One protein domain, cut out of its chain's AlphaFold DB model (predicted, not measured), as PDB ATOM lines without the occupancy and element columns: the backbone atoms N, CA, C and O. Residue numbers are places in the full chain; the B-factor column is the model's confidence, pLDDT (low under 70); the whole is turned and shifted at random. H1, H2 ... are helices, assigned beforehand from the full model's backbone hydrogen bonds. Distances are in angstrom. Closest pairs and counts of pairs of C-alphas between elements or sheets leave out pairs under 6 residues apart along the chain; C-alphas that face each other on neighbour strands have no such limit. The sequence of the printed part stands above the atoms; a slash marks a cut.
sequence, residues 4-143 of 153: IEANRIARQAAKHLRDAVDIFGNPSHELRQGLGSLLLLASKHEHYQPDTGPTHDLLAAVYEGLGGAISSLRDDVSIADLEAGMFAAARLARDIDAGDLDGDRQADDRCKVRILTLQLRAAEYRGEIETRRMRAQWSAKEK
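Overview. This is residues 4 to 143 of the 153 residues of an uncharacterized protein of Rhizobium sp. AQ_MP (UniProt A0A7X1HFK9). Helices H1 to H4 form an up-and-down bundle, each running against the one before, and the long helix H5 packs on H2 with its residues 110 to 124 and crosses H4 at a steep tilt with its residues 106 to 116, while residues 128 to 143, of which 128 to 141 belong to H5, stick out from the body. The printed part has 140 residues with five named helices, all helix, and is only just compact, close to loose, with a radius of gyration of the C-alphas of 16.8 A and spans of 63 by 28 by 24 A.

Arrangement. H1, residues 4 to 19, and H2, residues 27 to 41, form a hairpin; their closest C-alphas, Ala 13 and Gly 34, are 4.1 A apart. H3, residues 52 to 73, and H4, residues 79 to 98, form another, at a shallow tilt of 4 degrees; closest C-alphas, Leu 59 and Ala 93, 5.5 A. H2, the hub, touches H5, residues 104 to 141, whose residues 110 to 124 alone take part; closest C-alphas, Ser 28 and Leu 120, 5.2 A. H1 and H5 are apart. In the five helices every O i to N i+4 pair is within hydrogen-bond range.

Along the chain. H1 begins at C-alpha 4 (9.915, -13.653, -34.815). H5, 56.1 A long, ends at C-alpha 141 (36.531, -57.392, -15.448).

Size, cuts and confidence. The printed part has no cut and no long link. pLDDT is under 70 at residues 23, 44 to 50 and 141 to 143.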
ATOM      1  N   ILE A   4       9.534 -12.470 -34.020       83.75
ATOM      2  CA  ILE A   4       9.915 -13.653 -34.815       83.75
ATOM      3  C   ILE A   4      10.846 -14.563 -34.007       83.75
ATOM      4  O   ILE A   4      10.666 -15.780 -33.959       83.75
ATOM      5  N   GLU A   5      11.841 -13.969 -33.358       86.38
ATOM      6  CA  GLU A   5      12.810 -14.656 -32.518       86.38
ATOM      7  C   GLU A   5      12.146 -15.244 -31.275       86.38
ATOM      8  O   GLU A   5      12.370 -16.414 -30.969       86.38
ATOM      9  N   ALA A   6      11.274 -14.482 -30.613       84.75
ATOM     10  CA  ALA A   6      10.522 -14.968 -29.462       84.75
ATOM     11  C   ALA A   6       9.638 -16.171 -29.822       84.75
ATOM     12  O   ALA A   6       9.665 -17.190 -29.134       84.75
ATOM     13  N   ASN A   7       8.934 -16.116 -30.955       87.25
ATOM     14  CA  ASN A   7       8.120 -17.231 -31.438       87.25
ATOM     15  C   ASN A   7       8.971 -18.453 -31.801       87.25
ATOM     16  O   ASN A   7       8.559 -19.590 -31.565       87.25
ATOM     17  N   ARG A   8      10.170 -18.244 -32.356       90.25
ATOM     18  CA  ARG A   8      11.125 -19.329 -32.617       90.25
ATOM     19  C   ARG A   8      11.579 -19.986 -31.312       90.25
ATOM     20  O   ARG A   8      11.599 -21.212 -31.237       90.25
ATOM     21  N   ILE A   9      11.911 -19.190 -30.295       91.25
ATOM     22  CA  ILE A   9      12.316 -19.682 -28.972       91.25
ATOM     23  C   ILE A   9      11.153 -20.417 -28.296       91.25
ATOM     24  O   ILE A   9      11.374 -21.494 -27.756       91.25
ATOM     25  N   ALA A  10       9.921 -19.907 -28.380       91.19
ATOM     26  CA  ALA A  10       8.738 -20.557 -27.812       91.19
ATOM     27  C   ALA A  10       8.489 -21.940 -28.431       91.19
ATOM     28  O   ALA A  10       8.326 -22.916 -27.703       91.19
ATOM     29  N   ARG A  11       8.562 -22.059 -29.765       92.81
ATOM     30  CA  ARG A  11       8.446 -23.357 -30.460       92.81
ATOM     31  C   ARG A  11       9.573 -24.314 -30.083       92.81
ATOM     32  O   ARG A  11       9.338 -25.503 -29.896       92.81
ATOM     33  N   GLN A  12      10.799 -23.805 -29.973       93.62
ATOM     34  CA  GLN A  12      11.945 -24.615 -29.570       93.62
ATOM     35  C   GLN A  12      11.800 -25.102 -28.121       93.62
ATOM     36  O   GLN A  12      12.046 -26.274 -27.847       93.62
ATOM     37  N   ALA A  13      11.340 -24.237 -27.216       94.25
ATOM     38  CA  ALA A  13      11.040 -24.591 -25.836       94.25
ATOM     39  C   ALA A  13       9.957 -25.674 -25.760       94.25
ATOM     40  O   ALA A  13      10.157 -26.684 -25.089       94.25
ATOM     41  N   ALA A  14       8.854 -25.501 -26.496       95.06
ATOM     42  CA  ALA A  14       7.768 -26.475 -26.559       95.06
ATOM     43  C   ALA A  14       8.255 -27.838 -27.069       95.06
ATOM     44  O   ALA A  14       7.961 -28.861 -26.456       95.06
ATOM     45  N   LYS A  15       9.067 -27.860 -28.134       95.00
ATOM     46  CA  LYS A  15       9.671 -29.095 -28.652       95.00
ATOM     47  C   LYS A  15      10.485 -29.823 -27.579       95.00
ATOM     48  O   LYS A  15      10.229 -30.992 -27.334       95.00
ATOM     49  N   HIS A  16      11.413 -29.133 -26.915       95.38
ATOM     50  CA  HIS A  16      12.233 -29.737 -25.858       95.38
ATOM     51  C   HIS A  16      11.385 -30.275 -24.694       95.38
ATOM     52  O   HIS A  16      11.620 -31.371 -24.200       95.38
ATOM     53  N   LEU A  17      10.349 -29.545 -24.273       94.50
ATOM     54  CA  LEU A  17       9.456 -30.005 -23.206       94.50
ATOM     55  C   LEU A  17       8.670 -31.269 -23.590       94.50
ATOM     56  O   LEU A  17       8.442 -32.118 -22.733       94.50
ATOM     57  N   ARG A  18       8.288 -31.418 -24.863       94.00
ATOM     58  CA  ARG A  18       7.644 -32.637 -25.378       94.00
ATOM     59  C   ARG A  18       8.634 -33.794 -25.515       94.00
ATOM     60  O   ARG A  18       8.324 -34.911 -25.114       94.00
ATOM     61  N   ASP A  19       9.835 -33.521 -26.019       92.06
ATOM     62  CA  ASP A  19      10.901 -34.519 -26.167       92.06
ATOM     63  C   ASP A  19      11.349 -35.077 -24.803       92.06
ATOM     64  O   ASP A  19      11.793 -36.219 -24.713       92.06
ATOM     65  N   ALA A  20      11.155 -34.330 -23.709       88.94
ATOM     66  CA  ALA A  20      11.397 -34.819 -22.353       88.94
ATOM     67  C   ALA A  20      10.503 -35.999 -21.925       88.94
ATOM     68  O   ALA A  20      10.806 -36.666 -20.934       88.94
ATOM     69  N   VAL A  21       9.406 -36.256 -22.640       86.50
ATOM     70  CA  VAL A  21       8.523 -37.409 -22.405       86.50
ATOM     71  C   VAL A  21       9.098 -38.690 -23.023       86.50
ATOM     72  O   VAL A  21       8.678 -39.789 -22.658       86.50
ATOM     73  N   ASP A  22      10.070 -38.583 -23.935       81.94
ATOM     74  CA  ASP A  22      10.672 -39.745 -24.584       81.94
ATOM     75  C   ASP A  22      11.510 -40.573 -23.596       81.94
ATOM     76  O   ASP A  22      12.543 -40.135 -23.080       81.94
ATOM     77  N   ILE A  23      11.072 -41.813 -23.376       68.81
ATOM     78  CA  ILE A  23      11.718 -42.794 -22.496       68.81
ATOM     79  C   ILE A  23      13.088 -43.255 -23.009       68.81
ATOM     80  O   ILE A  23      13.872 -43.801 -22.235       68.81
ATOM     81  N   PHE A  24      13.380 -43.060 -24.298       73.88
ATOM     82  CA  PHE A  24      14.680 -43.376 -24.895       73.88
ATOM     83  C   PHE A  24      15.627 -42.167 -24.923       73.88
ATOM     84  O   PHE A  24      16.804 -42.316 -25.265       73.88
ATOM     85  N   GLY A  25      15.120 -40.982 -24.579       80.19
ATOM     86  CA  GLY A  25      15.864 -39.730 -24.573       80.19
ATOM     87  C   GLY A  25      16.608 -39.460 -23.263       80.19
ATOM     88  O   GLY A  25      16.818 -40.338 -22.427       80.19
ATOM     89  N   ASN A  26      17.005 -38.199 -23.076       87.75
ATOM     90  CA  ASN A  26      17.502 -37.684 -21.800       87.75
ATOM     91  C   ASN A  26      16.510 -36.637 -21.256       87.75
ATOM     92  O   ASN A  26      16.683 -35.443 -21.519       87.75
ATOM     93  N   PRO A  27      15.492 -37.063 -20.484       89.25
ATOM     94  CA  PRO A  27      14.445 -36.182 -19.969       89.25
ATOM     95  C   PRO A  27      14.985 -34.987 -19.188       89.25
ATOM     96  O   PRO A  27      14.496 -33.870 -19.343       89.25
ATOM     97  N   SER A  28      16.033 -35.193 -18.385       91.00
ATOM     98  CA  SER A  28      16.647 -34.106 -17.619       91.00
ATOM     99  C   SER A  28      17.269 -33.033 -18.513       91.00
ATOM    100  O   SER A  28      17.040 -31.845 -18.279       91.00
ATOM    101  N   HIS A  29      17.959 -33.442 -19.582       92.00
ATOM    102  CA  HIS A  29      18.532 -32.523 -20.560       92.00
ATOM    103  C   HIS A  29      17.448 -31.750 -21.306       92.00
ATOM    104  O   HIS A  29      17.521 -30.525 -21.396       92.00
ATOM    105  N   GLU A  30      16.443 -32.455 -21.822       93.94
ATOM    106  CA  GLU A  30      15.370 -31.857 -22.614       93.94
ATOM    107  C   GLU A  30      14.550 -30.856 -21.786       93.94
ATOM    108  O   GLU A  30      14.388 -29.700 -22.192       93.94
ATOM    109  N   LEU A  31      14.163 -31.210 -20.553       93.75
ATOM    110  CA  LEU A  31      13.522 -30.263 -19.631       93.75
ATOM    111  C   LEU A  31      14.407 -29.049 -19.370       93.75
ATOM    112  O   LEU A  31      13.926 -27.918 -19.392       93.75
ATOM    113  N   ARG A  32      15.711 -29.249 -19.155       94.88
ATOM    114  CA  ARG A  32      16.638 -28.146 -18.894       94.88
ATOM    115  C   ARG A  32      16.718 -27.174 -20.076       94.88
ATOM    116  O   ARG A  32      16.750 -25.963 -19.853       94.88
ATOM    117  N   GLN A  33      16.738 -27.669 -21.315       95.88
ATOM    118  CA  GLN A  33      16.732 -26.818 -22.515       95.88
ATOM    119  C   GLN A  33      15.405 -26.065 -22.675       95.88
ATOM    120  O   GLN A  33      15.402 -24.857 -22.941       95.88
ATOM    121  N   GLY A  34      14.281 -26.758 -22.467       95.50
ATOM    122  CA  GLY A  34      12.942 -26.177 -22.538       95.50
ATOM    123  C   GLY A  34      12.724 -25.076 -21.498       95.50
ATOM    124  O   GLY A  34      12.372 -23.947 -21.845       95.50
ATOM    125  N   LEU A  35      13.025 -25.366 -20.230       96.31
ATOM    126  CA  LEU A  35      12.923 -24.413 -19.119       96.31
ATOM    127  C   LEU A  35      13.898 -23.239 -19.263       96.31
ATOM    128  O   LEU A  35      13.538 -22.103 -18.961       96.31
ATOM    129  N   GLY A  36      15.110 -23.480 -19.771       95.56
ATOM    130  CA  GLY A  36      16.073 -22.418 -20.068       95.56
ATOM    131  C   GLY A  36      15.547 -21.431 -21.112       95.56
ATOM    132  O   GLY A  36      15.651 -20.216 -20.936       95.56
ATOM    133  N   SER A  37      14.917 -21.948 -22.167       94.75
ATOM    134  CA  SER A  37      14.296 -21.134 -23.215       94.75
ATOM    135  C   SER A  37      13.064 -20.378 -22.696       94.75
ATOM    136  O   SER A  37      12.894 -19.200 -23.001       94.75
ATOM    137  N   LEU A  38      12.254 -21.004 -21.837       94.62
ATOM    138  CA  LEU A  38      11.140 -20.344 -21.151       94.62
ATOM    139  C   LEU A  38      11.616 -19.203 -20.237       94.62
ATOM    140  O   LEU A  38      11.032 -18.125 -20.250       94.62
ATOM    141  N   LEU A  39      12.708 -19.388 -19.489       94.69
ATOM    142  CA  LEU A  39      13.313 -18.324 -18.677       94.69
ATOM    143  C   LEU A  39      13.821 -17.153 -19.531       94.69
ATOM    144  O   LEU A  39      13.714 -15.995 -19.119       94.69
ATOM    145  N   LEU A  40      14.366 -17.444 -20.714       91.94
ATOM    146  CA  LEU A  40      14.800 -16.421 -21.663       91.94
ATOM    147  C   LEU A  40      13.610 -15.600 -22.186       91.94
ATOM    148  O   LEU A  40      13.723 -14.379 -22.310       91.94
ATOM    149  N   LEU A  41      12.468 -16.244 -22.437       89.75
ATOM    150  CA  LEU A  41      11.217 -15.573 -22.811       89.75
ATOM    151  C   LEU A  41      10.619 -14.764 -21.654       89.75
ATOM    152  O   LEU A  41      10.181 -13.641 -21.864       89.75
ATOM    153  N   ALA A  42      10.678 -15.286 -20.426       89.56
ATOM    154  CA  ALA A  42      10.223 -14.606 -19.208       89.56
ATOM    155  C   ALA A  42      11.168 -13.477 -18.733       89.56
ATOM    156  O   ALA A  42      11.026 -12.936 -17.628       89.56
ATOM    157  N   SER A  43      12.183 -13.140 -19.529       84.56
ATOM    158  CA  SER A  43      13.050 -11.988 -19.291       84.56
ATOM    159  C   SER A  43      12.378 -10.723 -19.823       84.56
ATOM    160  O   SER A  43      11.629 -10.769 -20.792       84.56
ATOM    161  N   LYS A  44      12.638  -9.573 -19.193       68.31
ATOM    162  CA  LYS A  44      12.052  -8.306 -19.637       68.31
ATOM    163  C   LYS A  44      12.597  -7.945 -21.018       68.31
ATOM    164  O   LYS A  44      13.797  -7.735 -21.174       68.31
ATOM    165  N   HIS A  45      11.707  -7.864 -22.001       68.88
ATOM    166  CA  HIS A  45      12.033  -7.484 -23.370       68.88
ATOM    167  C   HIS A  45      11.208  -6.266 -23.751       68.88
ATOM    168  O   HIS A  45       9.988  -6.359 -23.875       68.88
ATOM    169  N   GLU A  46      11.868  -5.128 -23.962       59.31
ATOM    170  CA  GLU A  46      11.205  -3.956 -24.533       59.31
ATOM    171  C   GLU A  46      10.571  -4.348 -25.880       59.31
ATOM    172  O   GLU A  46      11.214  -4.986 -26.722       59.31
ATOM    173  N   HIS A  47       9.291  -3.999 -26.046       60.31
ATOM    174  CA  HIS A  47       8.494  -4.193 -27.266       60.31
ATOM    175  C   HIS A  47       8.123  -5.638 -27.644       60.31
ATOM    176  O   HIS A  47       7.748  -5.889 -28.791       60.31
ATOM    177  N   TYR A  48       8.186  -6.593 -26.713       63.97
ATOM    178  CA  TYR A  48       7.657  -7.931 -26.977       63.97
ATOM    179  C   TYR A  48       6.119  -7.917 -27.015       63.97
ATOM    180  O   TYR A  48       5.470  -7.586 -26.028       63.97
ATOM    181  N   GLN A  49       5.549  -8.281 -28.165       66.56
ATOM    182  CA  GLN A  49       4.143  -8.659 -28.304       66.56
ATOM    183  C   GLN A  49       4.098 -10.160 -28.624       66.56
ATOM    184  O   GLN A  49       4.597 -10.553 -29.686       66.56
ATOM    185  N   PRO A  50       3.578 -10.998 -27.714       64.44
ATOM    186  CA  PRO A  50       3.483 -12.436 -27.928       64.44
ATOM    187  C   PRO A  50       2.530 -12.752 -29.078       64.44
ATOM    188  O   PRO A  50       1.463 -12.151 -29.196       64.44
ATOM    189  N   ASP A  51       2.889 -13.728 -29.908       73.94
ATOM    190  CA  ASP A  51       1.896 -14.420 -30.724       73.94
ATOM    191  C   ASP A  51       1.253 -15.508 -29.859       73.94
ATOM    192  O   ASP A  51       1.950 -16.400 -29.370       73.94
ATOM    193  N   THR A  52      -0.065 -15.421 -29.679       71.50
ATOM    194  CA  THR A  52      -0.850 -16.315 -28.805       71.50
ATOM    195  C   THR A  52      -0.758 -17.796 -29.191       71.50
ATOM    196  O   THR A  52      -0.918 -18.681 -28.354       71.50
ATOM    197  N   GLY A  53      -0.493 -18.116 -30.464       81.06
ATOM    198  CA  GLY A  53      -0.395 -19.509 -30.915       81.06
ATOM    199  C   GLY A  53       0.793 -20.254 -30.280       81.06
ATOM    200  O   GLY A  53       0.591 -21.244 -29.575       81.06
ATOM    201  N   PRO A  54       2.039 -19.801 -30.514       82.62
ATOM    202  CA  PRO A  54       3.239 -20.395 -29.920       82.62
ATOM    203  C   PRO A  54       3.269 -20.423 -28.385       82.62
ATOM    204  O   PRO A  54       3.824 -21.357 -27.811       82.62
ATOM    205  N   THR A  55       2.700 -19.427 -27.708       82.19
ATOM    206  CA  THR A  55       2.645 -19.365 -26.236       82.19
ATOM    207  C   THR A  55       1.625 -20.339 -25.647       82.19
ATOM    208  O   THR A  55       1.913 -20.983 -24.637       82.19
ATOM    209  N   HIS A  56       0.477 -20.539 -26.297       85.88
ATOM    210  CA  HIS A  56      -0.460 -21.600 -25.920       85.88
ATOM    211  C   HIS A  56       0.136 -22.999 -26.112       85.88
ATOM    212  O   HIS A  56      -0.007 -23.854 -25.235       85.88
ATOM    213  N   ASP A  57       0.838 -23.230 -27.225       91.25
ATOM    214  CA  ASP A  57       1.547 -24.495 -27.459       91.25
ATOM    215  C   ASP A  57       2.640 -24.730 -26.404       91.25
ATOM    216  O   ASP A  57       2.780 -25.832 -25.875       91.25
ATOM    217  N   LEU A  58       3.353 -23.668 -26.012       90.75
ATOM    218  CA  LEU A  58       4.317 -23.713 -24.917       90.75
ATOM    219  C   LEU A  58       3.661 -24.116 -23.590       90.75
ATOM    220  O   LEU A  58       4.200 -24.968 -22.888       90.75
ATOM    221  N   LEU A  59       2.498 -23.556 -23.247       92.88
ATOM    222  CA  LEU A  59       1.776 -23.929 -22.027       92.88
ATOM    223  C   LEU A  59       1.363 -25.408 -22.034       92.88
ATOM    224  O   LEU A  59       1.545 -26.093 -21.026       92.88
ATOM    225  N   ALA A  60       0.836 -25.907 -23.154       93.38
ATOM    226  CA  ALA A  60       0.493 -27.322 -23.301       93.38
ATOM    227  C   ALA A  60       1.733 -28.215 -23.127       93.38
ATOM    228  O   ALA A  60       1.712 -29.165 -22.342       93.38
ATOM    229  N   ALA A  61       2.841 -27.847 -23.773       94.50
ATOM    230  CA  ALA A  61       4.101 -28.568 -23.678       94.50
ATOM    231  C   ALA A  61       4.674 -28.593 -22.249       94.50
ATOM    232  O   ALA A  61       5.248 -29.602 -21.851       94.50
ATOM    233  N   VAL A  62       4.490 -27.537 -21.442       94.62
ATOM    234  CA  VAL A  62       4.896 -27.548 -20.021       94.62
ATOM    235  C   VAL A  62       4.155 -28.638 -19.239       94.62
ATOM    236  O   VAL A  62       4.781 -29.351 -18.455       94.62
ATOM    237  N   TYR A  63       2.846 -28.806 -19.447       93.12
ATOM    238  CA  TYR A  63       2.085 -29.855 -18.758       93.12
ATOM    239  C   TYR A  63       2.446 -31.262 -19.245       93.12
ATOM    240  O   TYR A  63       2.581 -32.168 -18.422       93.12
ATOM    241  N   GLU A  64       2.650 -31.444 -20.551       92.25
ATOM    242  CA  GLU A  64       3.145 -32.711 -21.106       92.25
ATOM    243  C   GLU A  64       4.521 -33.065 -20.515       92.25
ATOM    244  O   GLU A  64       4.718 -34.170 -20.002       92.25
ATOM    245  N   GLY A  65       5.434 -32.091 -20.481       89.44
ATOM    246  CA  GLY A  65       6.762 -32.235 -19.897       89.44
ATOM    247  C   GLY A  65       6.733 -32.571 -18.405       89.44
ATOM    248  O   GLY A  65       7.563 -33.353 -17.957       89.44
ATOM    249  N   LEU A  66       5.771 -32.052 -17.627       89.88
ATOM    250  CA  LEU A  66       5.610 -32.416 -16.211       89.88
ATOM    251  C   LEU A  66       5.242 -33.897 -16.050       89.88
ATOM    252  O   LEU A  66       5.828 -34.586 -15.215       89.88
ATOM    253  N   GLY A  67       4.311 -34.400 -16.865       85.69
ATOM    254  CA  GLY A  67       3.948 -35.819 -16.863       85.69
ATOM    255  C   GLY A  67       5.150 -36.719 -17.170       85.69
ATOM    256  O   GLY A  67       5.405 -37.683 -16.445       85.69
ATOM    257  N   GLY A  68       5.937 -36.356 -18.190       84.19
ATOM    258  CA  GLY A  68       7.186 -37.045 -18.532       84.19
ATOM    259  C   GLY A  68       8.240 -36.962 -17.426       84.19
ATOM    260  O   GLY A  68       8.829 -37.975 -17.053       84.19
ATOM    261  N   ALA A  69       8.423 -35.779 -16.834       85.12
ATOM    262  CA  ALA A  69       9.373 -35.546 -15.749       85.12
ATOM    263  C   ALA A  69       9.082 -36.432 -14.534       85.12
ATOM    264  O   ALA A  69       9.986 -37.080 -14.013       85.12
ATOM    265  N   ILE A  70       7.821 -36.501 -14.097       87.12
ATOM    266  CA  ILE A  70       7.423 -37.349 -12.967       87.12
ATOM    267  C   ILE A  70       7.657 -38.828 -13.295       87.12
ATOM    268  O   ILE A  70       8.117 -39.583 -12.440       87.12
ATOM    269  N   SER A  71       7.364 -39.257 -14.524       86.00
ATOM    270  CA  SER A  71       7.572 -40.650 -14.922       86.00
ATOM    271  C   SER A  71       9.051 -41.040 -14.922       86.00
ATOM    272  O   SER A  71       9.392 -42.129 -14.464       86.00
ATOM    273  N   SER A  72       9.919 -40.160 -15.422       85.19
ATOM    274  CA  SER A  72      11.305 -40.508 -15.748       85.19
ATOM    275  C   SER A  72      12.343 -40.032 -14.731       85.19
ATOM    276  O   SER A  72      13.451 -40.550 -14.731       85.19
ATOM    277  N   LEU A  73      12.022 -39.047 -13.884       87.38
ATOM    278  CA  LEU A  73      12.993 -38.387 -12.994       87.38
ATOM    279  C   LEU A  73      12.630 -38.457 -11.509       87.38
ATOM    280  O   LEU A  73      13.374 -37.924 -10.691       87.38
ATOM    281  N   ARG A  74      11.522 -39.108 -11.126       87.25
ATOM    282  CA  ARG A  74      11.090 -39.196  -9.714       87.25
ATOM    283  C   ARG A  74      12.116 -39.826  -8.768       87.25
ATOM    284  O   ARG A  74      12.064 -39.568  -7.570       87.25
ATOM    285  N   ASP A  75      13.014 -40.657  -9.297       87.50
ATOM    286  CA  ASP A  75      14.062 -41.318  -8.513       87.50
ATOM    287  C   ASP A  75      15.286 -40.397  -8.314       87.50
ATOM    288  O   ASP A  75      16.080 -40.597  -7.395       87.50
ATOM    289  N   ASP A  76      15.406 -39.340  -9.126       88.00
ATOM    290  CA  ASP A  76      16.512 -38.380  -9.117       88.00
ATOM    291  C   ASP A  76      16.148 -37.021  -8.507       88.00
ATOM    292  O   ASP A  76      16.989 -36.344  -7.903       88.00
ATOM    293  N   VAL A  77      14.912 -36.576  -8.709       90.12
ATOM    294  CA  VAL A  77      14.399 -35.277  -8.274       90.12
ATOM    295  C   VAL A  77      13.073 -35.511  -7.569       90.12
ATOM    296  O   VAL A  77      12.234 -36.276  -8.043       90.12
ATOM    297  N   SER A  78      12.871 -34.854  -6.423       93.56
ATOM    298  CA  SER A  78      11.637 -35.041  -5.666       93.56
ATOM    299  C   SER A  78      10.425 -34.591  -6.489       93.56
ATOM    300  O   SER A  78      10.475 -33.579  -7.189       93.56
ATOM    301  N   ILE A  79       9.315 -35.326  -6.383       93.19
ATOM    302  CA  ILE A  79       8.071 -34.977  -7.090       93.19
ATOM    303  C   ILE A  79       7.609 -33.566  -6.701       93.19
ATOM    304  O   ILE A  79       7.202 -32.802  -7.567       93.19
ATOM    305  N   ALA A  80       7.752 -33.190  -5.426       94.06
ATOM    306  CA  ALA A  80       7.398 -31.857  -4.948       94.06
ATOM    307  C   ALA A  80       8.226 -30.749  -5.625       94.06
ATOM    308  O   ALA A  80       7.680 -29.704  -5.975       94.06
ATOM    309  N   ASP A  81       9.524 -30.976  -5.848       94.38
ATOM    310  CA  ASP A  81      10.389 -30.027  -6.558       94.38
ATOM    311  C   ASP A  81      10.040 -29.945  -8.053       94.38
ATOM    312  O   ASP A  81       9.977 -28.846  -8.617       94.38
ATOM    313  N   LEU A  82       9.762 -31.095  -8.687       94.00
ATOM    314  CA  LEU A  82       9.295 -31.165 -10.077       94.00
ATOM    315  C   LEU A  82       7.991 -30.376 -10.249       94.00
ATOM    316  O   LEU A  82       7.904 -29.505 -11.111       94.00
ATOM    317  N   GLU A  83       6.995 -30.628  -9.400       95.25
ATOM    318  CA  GLU A  83       5.713 -29.923  -9.409       95.25
ATOM    319  C   GLU A  83       5.892 -28.421  -9.159       95.25
ATOM    320  O   GLU A  83       5.366 -27.600  -9.915       95.25
ATOM    321  N   ALA A  84       6.669 -28.036  -8.142       95.56
ATOM    322  CA  ALA A  84       6.892 -26.633  -7.806       95.56
ATOM    323  C   ALA A  84       7.519 -25.851  -8.971       95.56
ATOM    324  O   ALA A  84       7.046 -24.757  -9.305       95.56
ATOM    325  N   GLY A  85       8.554 -26.409  -9.604       96.31
ATOM    326  CA  GLY A  85       9.228 -25.783 -10.737       96.31
ATOM    327  C   GLY A  85       8.379 -25.776 -12.010       96.31
ATOM    328  O   GLY A  85       8.291 -24.746 -12.676       96.31
ATOM    329  N   MET A  86       7.691 -26.872 -12.330       96.31
ATOM    330  CA  MET A  86       6.877 -26.961 -13.548       96.31
ATOM    331  C   MET A  86       5.585 -26.145 -13.457       96.31
ATOM    332  O   MET A  86       5.192 -25.509 -14.434       96.31
ATOM    333  N   PHE A  87       4.942 -26.057 -12.288       96.88
ATOM    334  CA  PHE A  87       3.804 -25.151 -12.112       96.88
ATOM    335  C   PHE A  87       4.222 -23.681 -12.152       96.88
ATOM    336  O   PHE A  87       3.460 -22.848 -12.651       96.88
ATOM    337  N   ALA A  88       5.423 -23.347 -11.671       97.31
ATOM    338  CA  ALA A  88       5.997 -22.020 -11.881       97.31
ATOM    339  C   ALA A  88       6.247 -21.750 -13.374       97.31
ATOM    340  O   ALA A  88       5.876 -20.687 -13.867       97.31
ATOM    341  N   ALA A  89       6.766 -22.728 -14.122       97.06
ATOM    342  CA  ALA A  89       6.926 -22.623 -15.573       97.06
ATOM    343  C   ALA A  89       5.581 -22.418 -16.294       97.06
ATOM    344  O   ALA A  89       5.480 -21.561 -17.166       97.06
ATOM    345  N   ALA A  90       4.523 -23.129 -15.892       96.38
ATOM    346  CA  ALA A  90       3.188 -22.977 -16.475       96.38
ATOM    347  C   ALA A  90       2.577 -21.596 -16.181       96.38
ATOM    348  O   ALA A  90       1.902 -21.012 -17.029       96.38
ATOM    349  N   ARG A  91       2.816 -21.044 -14.982       95.38
ATOM    350  CA  ARG A  91       2.454 -19.654 -14.664       95.38
ATOM    351  C   ARG A  91       3.209 -18.674 -15.558       95.38
ATOM    352  O   ARG A  91       2.556 -17.881 -16.222       95.38
ATOM    353  N   LEU A  92       4.528 -18.816 -15.676       94.50
ATOM    354  CA  LEU A  92       5.333 -17.968 -16.557       94.50
ATOM    355  C   LEU A  92       4.920 -18.067 -18.028       94.50
ATOM    356  O   LEU A  92       4.911 -17.052 -18.704       94.50
ATOM    357  N   ALA A  93       4.543 -19.242 -18.536       93.44
ATOM    358  CA  ALA A  93       4.051 -19.377 -19.908       93.44
ATOM    359  C   ALA A  93       2.773 -18.549 -20.153       93.44
ATOM    360  O   ALA A  93       2.650 -17.911 -21.196       93.44
ATOM    361  N   ARG A  94       1.859 -18.496 -19.171       91.69
ATOM    362  CA  ARG A  94       0.672 -17.621 -19.220       91.69
ATOM    363  C   ARG A  94       1.031 -16.144 -19.090       91.69
ATOM    364  O   ARG A  94       0.439 -15.316 -19.766       91.69
ATOM    365  N   ASP A  95       2.004 -15.824 -18.249       91.25
ATOM    366  CA  ASP A  95       2.475 -14.451 -18.064       91.25
ATOM    367  C   ASP A  95       3.164 -13.918 -19.327       91.25
ATOM    368  O   ASP A  95       2.971 -12.764 -19.701       91.25
ATOM    369  N   ILE A  96       3.920 -14.777 -20.021       89.56
ATOM    370  CA  ILE A  96       4.496 -14.496 -21.339       89.56
ATOM    371  C   ILE A  96       3.372 -14.202 -22.330       89.56
ATOM    372  O   ILE A  96       3.452 -13.187 -23.007       89.56
ATOM    373  N   ASP A  97       2.331 -15.037 -22.390       87.25
ATOM    374  CA  ASP A  97       1.176 -14.838 -23.277       87.25
ATOM    375  C   ASP A  97       0.424 -13.523 -23.003       87.25
ATOM    376  O   ASP A  97       0.048 -12.804 -23.926       87.25
ATOM    377  N   ALA A  98       0.274 -13.163 -21.728       86.19
ATOM    378  CA  ALA A  98      -0.364 -11.920 -21.305       86.19
ATOM    379  C   ALA A  98       0.542 -10.679 -21.439       86.19
ATOM    380  O   ALA A  98       0.061  -9.553 -21.304       86.19
ATOM    381  N   GLY A  99       1.847 -10.861 -21.666       84.44
ATOM    382  CA  GLY A  99       2.838  -9.785 -21.614       84.44
ATOM    383  C   GLY A  99       3.079  -9.215 -20.206       84.44
ATOM    384  O   GLY A  99       3.636  -8.125 -20.084       84.44
ATOM    385  N   ASP A 100       2.681  -9.932 -19.148       86.62
ATOM    386  CA  ASP A 100       2.742  -9.494 -17.745       86.62
ATOM    387  C   ASP A 100       3.915 -10.142 -16.988       86.62
ATOM    388  O   ASP A 100       3.762 -11.056 -16.172       86.62
ATOM    389  N   LEU A 101       5.128  -9.675 -17.290       86.00
ATOM    390  CA  LEU A 101       6.385 -10.249 -16.781       86.00
ATOM    391  C   LEU A 101       7.001  -9.486 -15.596       86.00
ATOM    392  O   LEU A 101       8.102  -9.833 -15.144       86.00
ATOM    393  N   ASP A 102       6.313  -8.459 -15.094       85.94
ATOM    394  CA  ASP A 102       6.773  -7.609 -13.998       85.94
ATOM    395  C   ASP A 102       6.004  -7.935 -12.704       85.94
ATOM    396  O   ASP A 102       4.783  -8.041 -12.691       85.94
ATOM    397  N   GLY A 103       6.733  -8.090 -11.595       88.56
ATOM    398  CA  GLY A 103       6.148  -8.348 -10.277       88.56
ATOM    399  C   GLY A 103       6.913  -9.371  -9.440       88.56
ATOM    400  O   GLY A 103       7.727 -10.156  -9.942       88.56
ATOM    401  N   ASP A 104       6.638  -9.362  -8.134       92.94
ATOM    402  CA  ASP A 104       7.304 -10.234  -7.161       92.94
ATOM    403  C   ASP A 104       6.973 -11.711  -7.397       92.94
ATOM    404  O   ASP A 104       7.850 -12.571  -7.298       92.94
ATOM    405  N   ARG A 105       5.730 -12.020  -7.796       94.94
ATOM    406  CA  ARG A 105       5.321 -13.389  -8.139       94.94
ATOM    407  C   ARG A 105       6.114 -13.921  -9.332       94.94
ATOM    408  O   ARG A 105       6.607 -15.041  -9.278       94.94
ATOM    409  N   GLN A 106       6.270 -13.132 -10.394       93.69
ATOM    410  CA  GLN A 106       7.028 -13.518 -11.585       93.69
ATOM    411  C   GLN A 106       8.520 -13.684 -11.260       93.69
ATOM    412  O   GLN A 106       9.199 -14.545 -11.823       93.69
ATOM    413  N   ALA A 107       9.064 -12.879 -10.341       94.19
ATOM    414  CA  ALA A 107      10.422 -13.062  -9.832       94.19
ATOM    415  C   ALA A 107      10.581 -14.388  -9.062       94.19
ATOM    416  O   ALA A 107      11.535 -15.126  -9.324       94.19
ATOM    417  N   ASP A 108       9.633 -14.719  -8.184       96.25
ATOM    418  CA  ASP A 108       9.593 -15.990  -7.453       96.25
ATOM    419  C   ASP A 108       9.420 -17.196  -8.395       96.25
ATOM    420  O   ASP A 108      10.180 -18.162  -8.319       96.25
ATOM    421  N   ASP A 109       8.505 -17.115  -9.364       97.00
ATOM    422  CA  ASP A 109       8.293 -18.170 -10.356       97.00
ATOM    423  C   ASP A 109       9.559 -18.407 -11.202       97.00
ATOM    424  O   ASP A 109       9.977 -19.552 -11.393       97.00
ATOM    425  N   ARG A 110      10.259 -17.344 -11.630       96.31
ATOM    426  CA  ARG A 110      11.571 -17.471 -12.301       96.31
ATOM    427  C   ARG A 110      12.616 -18.128 -11.402       96.31
ATOM    428  O   ARG A 110      13.433 -18.907 -11.894       96.31
ATOM    429  N   CYS A 111      12.611 -17.826 -10.106       96.94
ATOM    430  CA  CYS A 111      13.514 -18.449  -9.142       96.94
ATOM    431  C   CYS A 111      13.249 -19.958  -9.028       96.94
ATOM    432  O   CYS A 111      14.176 -20.752  -9.183       96.94
ATOM    433  N   LYS A 112      11.984 -20.363  -8.872       97.69
ATOM    434  CA  LYS A 112      11.570 -21.775  -8.810       97.69
ATOM    435  C   LYS A 112      11.970 -22.551 -10.063       97.69
ATOM    436  O   LYS A 112      12.555 -23.627  -9.956       97.69
ATOM    437  N   VAL A 113      11.756 -21.981 -11.250       97.44
ATOM    438  CA  VAL A 113      12.178 -22.612 -12.515       97.44
ATOM    439  C   VAL A 113      13.704 -22.735 -12.610       97.44
ATOM    440  O   VAL A 113      14.219 -23.763 -13.058       97.44
ATOM    441  N   ARG A 114      14.462 -21.728 -12.152       97.69
ATOM    442  CA  ARG A 114      15.935 -21.801 -12.092       97.69
ATOM    443  C   ARG A 114      16.415 -22.889 -11.137       97.69
ATOM    444  O   ARG A 114      17.332 -23.626 -11.495       97.69
ATOM    445  N   ILE A 115      15.803 -23.008  -9.959       97.31
ATOM    446  CA  ILE A 115      16.121 -24.062  -8.986       97.31
ATOM    447  C   ILE A 115      15.909 -25.439  -9.616       97.31
ATOM    448  O   ILE A 115      16.833 -26.254  -9.596       97.31
ATOM    449  N   LEU A 116      14.764 -25.659 -10.267       96.31
ATOM    450  CA  LEU A 116      14.493 -26.912 -10.968       96.31
ATOM    451  C   LEU A 116      15.537 -27.186 -12.064       96.31
ATOM    452  O   LEU A 116      16.095 -28.276 -12.136       96.31
ATOM    453  N   THR A 117      15.893 -26.180 -12.867       96.06
ATOM    454  CA  THR A 117      16.940 -26.289 -13.903       96.06
ATOM    455  C   THR A 117      18.288 -26.751 -13.317       96.06
ATOM    456  O   THR A 117      19.002 -27.548 -13.931       96.06
ATOM    457  N   LEU A 118      18.647 -26.277 -12.117       95.19
ATOM    458  CA  LEU A 118      19.861 -26.694 -11.408       95.19
ATOM    459  C   LEU A 118      19.752 -28.121 -10.852       95.19
ATOM    460  O   LEU A 118      20.720 -28.877 -10.943       95.19
ATOM    461  N   GLN A 119      18.592 -28.506 -10.316       94.25
ATOM    462  CA  GLN A 119      18.338 -29.868  -9.836       94.25
ATOM    463  C   GLN A 119      18.411 -30.889 -10.980       94.25
ATOM    464  O   GLN A 119      19.073 -31.916 -10.834       94.25
ATOM    465  N   LEU A 120      17.828 -30.572 -12.140       93.06
ATOM    466  CA  LEU A 120      17.913 -31.394 -13.352       93.06
ATOM    467  C   LEU A 120      19.364 -31.579 -13.806       93.06
ATOM    468  O   LEU A 120      19.792 -32.691 -14.093       93.06
ATOM    469  N   ARG A 121      20.166 -30.508 -13.779       93.06
ATOM    470  CA  ARG A 121      21.598 -30.597 -14.085       93.06
ATOM    471  C   ARG A 121      22.353 -31.486 -13.090       93.06
ATOM    472  O   ARG A 121      23.272 -32.202 -13.478       93.06
ATOM    473  N   ALA A 122      21.997 -31.438 -11.808       89.69
ATOM    474  CA  ALA A 122      22.589 -32.318 -10.805       89.69
ATOM    475  C   ALA A 122      22.210 -33.792 -11.041       89.69
ATOM    476  O   ALA A 122      23.065 -34.660 -10.867       89.69
ATOM    477  N   ALA A 123      20.975 -34.067 -11.474       88.00
ATOM    478  CA  ALA A 123      20.539 -35.401 -11.887       88.00
ATOM    479  C   ALA A 123      21.339 -35.917 -13.097       88.00
ATOM    480  O   ALA A 123      21.903 -37.008 -13.016       88.00
ATOM    481  N   GLU A 124      21.515 -35.097 -14.146       86.56
ATOM    482  CA  GLU A 124      22.370 -35.425 -15.306       86.56
ATOM    483  C   GLU A 124      23.781 -35.852 -14.855       86.56
ATOM    484  O   GLU A 124      24.287 -36.907 -15.245       86.56
ATOM    485  N   TYR A 125      24.409 -35.067 -13.970       86.69
ATOM    486  CA  TYR A 125      25.757 -35.367 -13.482       86.69
ATOM    487  C   TYR A 125      25.842 -36.662 -12.667       86.69
ATOM    488  O   TYR A 125      26.856 -37.360 -12.754       86.69
ATOM    489  N   ARG A 126      24.817 -37.009 -11.880       82.69
ATOM    490  CA  ARG A 126      24.801 -38.283 -11.142       82.69
ATOM    491  C   ARG A 126      24.763 -39.473 -12.100       82.69
ATOM    492  O   ARG A 126      25.604 -40.364 -11.963       82.69
ATOM    493  N   GLY A 127      23.902 -39.428 -13.117       77.44
ATOM    494  CA  GLY A 127      23.843 -40.458 -14.158       77.44
ATOM    495  C   GLY A 127      25.161 -40.608 -14.928       77.44
ATOM    496  O   GLY A 127      25.622 -41.725 -15.189       77.44
ATOM    497  N   GLU A 128      25.847 -39.498 -15.231       82.56
ATOM    498  CA  GLU A 128      27.180 -39.545 -15.845       82.56
ATOM    499  C   GLU A 128      28.218 -40.237 -14.952       82.56
ATOM    500  O   GLU A 128      29.025 -41.037 -15.438       82.56
ATOM    501  N   ILE A 129      28.224 -39.931 -13.652       80.00
ATOM    502  CA  ILE A 129      29.153 -40.535 -12.691       80.00
ATOM    503  C   ILE A 129      28.910 -42.044 -12.593       80.00
ATOM    504  O   ILE A 129      29.869 -42.818 -12.635       80.00
ATOM    505  N   GLU A 130      27.654 -42.476 -12.499       81.50
ATOM    506  CA  GLU A 130      27.295 -43.896 -12.448       81.50
ATOM    507  C   GLU A 130      27.683 -44.633 -13.727       81.50
ATOM    508  O   GLU A 130      28.327 -45.682 -13.665       81.50
ATOM    509  N   THR A 131      27.425 -44.034 -14.889       82.44
ATOM    510  CA  THR A 131      27.841 -44.589 -16.182       82.44
ATOM    511  C   THR A 131      29.360 -44.765 -16.252       82.44
ATOM    512  O   THR A 131      29.857 -45.804 -16.697       82.44
ATOM    513  N   ARG A 132      30.132 -43.773 -15.783       78.69
ATOM    514  CA  ARG A 132      31.601 -43.868 -15.717       78.69
ATOM    515  C   ARG A 132      32.050 -44.972 -14.757       78.69
ATOM    516  O   ARG A 132      32.973 -45.713 -15.096       78.69
ATOM    517  N   ARG A 133      31.395 -45.122 -13.597       79.50
ATOM    518  CA  ARG A 133      31.669 -46.209 -12.635       79.50
ATOM    519  C   ARG A 133      31.418 -47.585 -13.252       79.50
ATOM    520  O   ARG A 133      32.281 -48.453 -13.142       79.50
ATOM    521  N   MET A 134      30.293 -47.772 -13.942       81.06
ATOM    522  CA  MET A 134      29.967 -49.038 -14.610       81.06
ATOM    523  C   MET A 134      30.981 -49.385 -15.702       81.06
ATOM    524  O   MET A 134      31.485 -50.508 -15.725       81.06
ATOM    525  N   ARG A 135      31.366 -48.419 -16.553       82.25
ATOM    526  CA  ARG A 135      32.415 -48.638 -17.567       82.25
ATOM    527  C   ARG A 135      33.742 -49.046 -16.937       82.25
ATOM    528  O   ARG A 135      34.348 -50.011 -17.387       82.25
ATOM    529  N   ALA A 136      34.175 -48.357 -15.880       77.62
ATOM    530  CA  ALA A 136      35.406 -48.708 -15.175       77.62
ATOM    531  C   ALA A 136      35.349 -50.133 -14.594       77.62
ATOM    532  O   ALA A 136      36.337 -50.865 -14.659       77.62
ATOM    533  N   GLN A 137      34.191 -50.553 -14.074       79.56
ATOM    534  CA  GLN A 137      33.986 -51.903 -13.553       79.56
ATOM    535  C   GLN A 137      34.002 -52.969 -14.660       79.56
ATOM    536  O   GLN A 137      34.573 -54.040 -14.457       79.56
ATOM    537  N   TRP A 138      33.410 -52.697 -15.824       76.06
ATOM    538  CA  TRP A 138      33.473 -53.596 -16.981       76.06
ATOM    539  C   TRP A 138      34.897 -53.727 -17.519       76.06
ATOM    540  O   TRP A 138      35.402 -54.841 -17.619       76.06
ATOM    541  N   SER A 139      35.604 -52.612 -17.721       73.62
ATOM    542  CA  SER A 139      37.008 -52.639 -18.147       73.62
ATOM    543  C   SER A 139      37.932 -53.326 -17.132       73.62
ATOM    544  O   SER A 139      38.944 -53.907 -17.512       73.62
ATOM    545  N   ALA A 140      37.608 -53.285 -15.834       72.56
ATOM    546  CA  ALA A 140      38.343 -54.023 -14.808       72.56
ATOM    547  C   ALA A 140      38.087 -55.541 -14.862       72.56
ATOM    548  O   ALA A 140      39.005 -56.308 -14.585       72.56
ATOM    549  N   LYS A 141      36.874 -55.973 -15.240       67.25
ATOM    550  CA  LYS A 141      36.531 -57.392 -15.448       67.25
ATOM    551  C   LYS A 141      37.154 -57.975 -16.722       67.25
ATOM    552  O   LYS A 141      37.414 -59.170 -16.763       67.25
ATOM    553  N   GLU A 142      37.407 -57.145 -17.732       62.94
ATOM    554  CA  GLU A 142      38.015 -57.554 -19.007       62.94
ATOM    555  C   GLU A 142      39.548 -57.621 -18.983       62.94
ATOM    556  O   GLU A 142      40.149 -58.102 -19.943       62.94
ATOM    557  N   LYS A 143      40.216 -57.177 -17.907       56.12
ATOM    558  CA  LYS A 143      41.664 -57.390 -17.776       56.12
ATOM    559  C   LYS A 143      41.926 -58.883 -17.542       56.12
ATOM    560  O   LYS A 143      41.547 -59.381 -16.479       56.12
TER     561      LYS A 143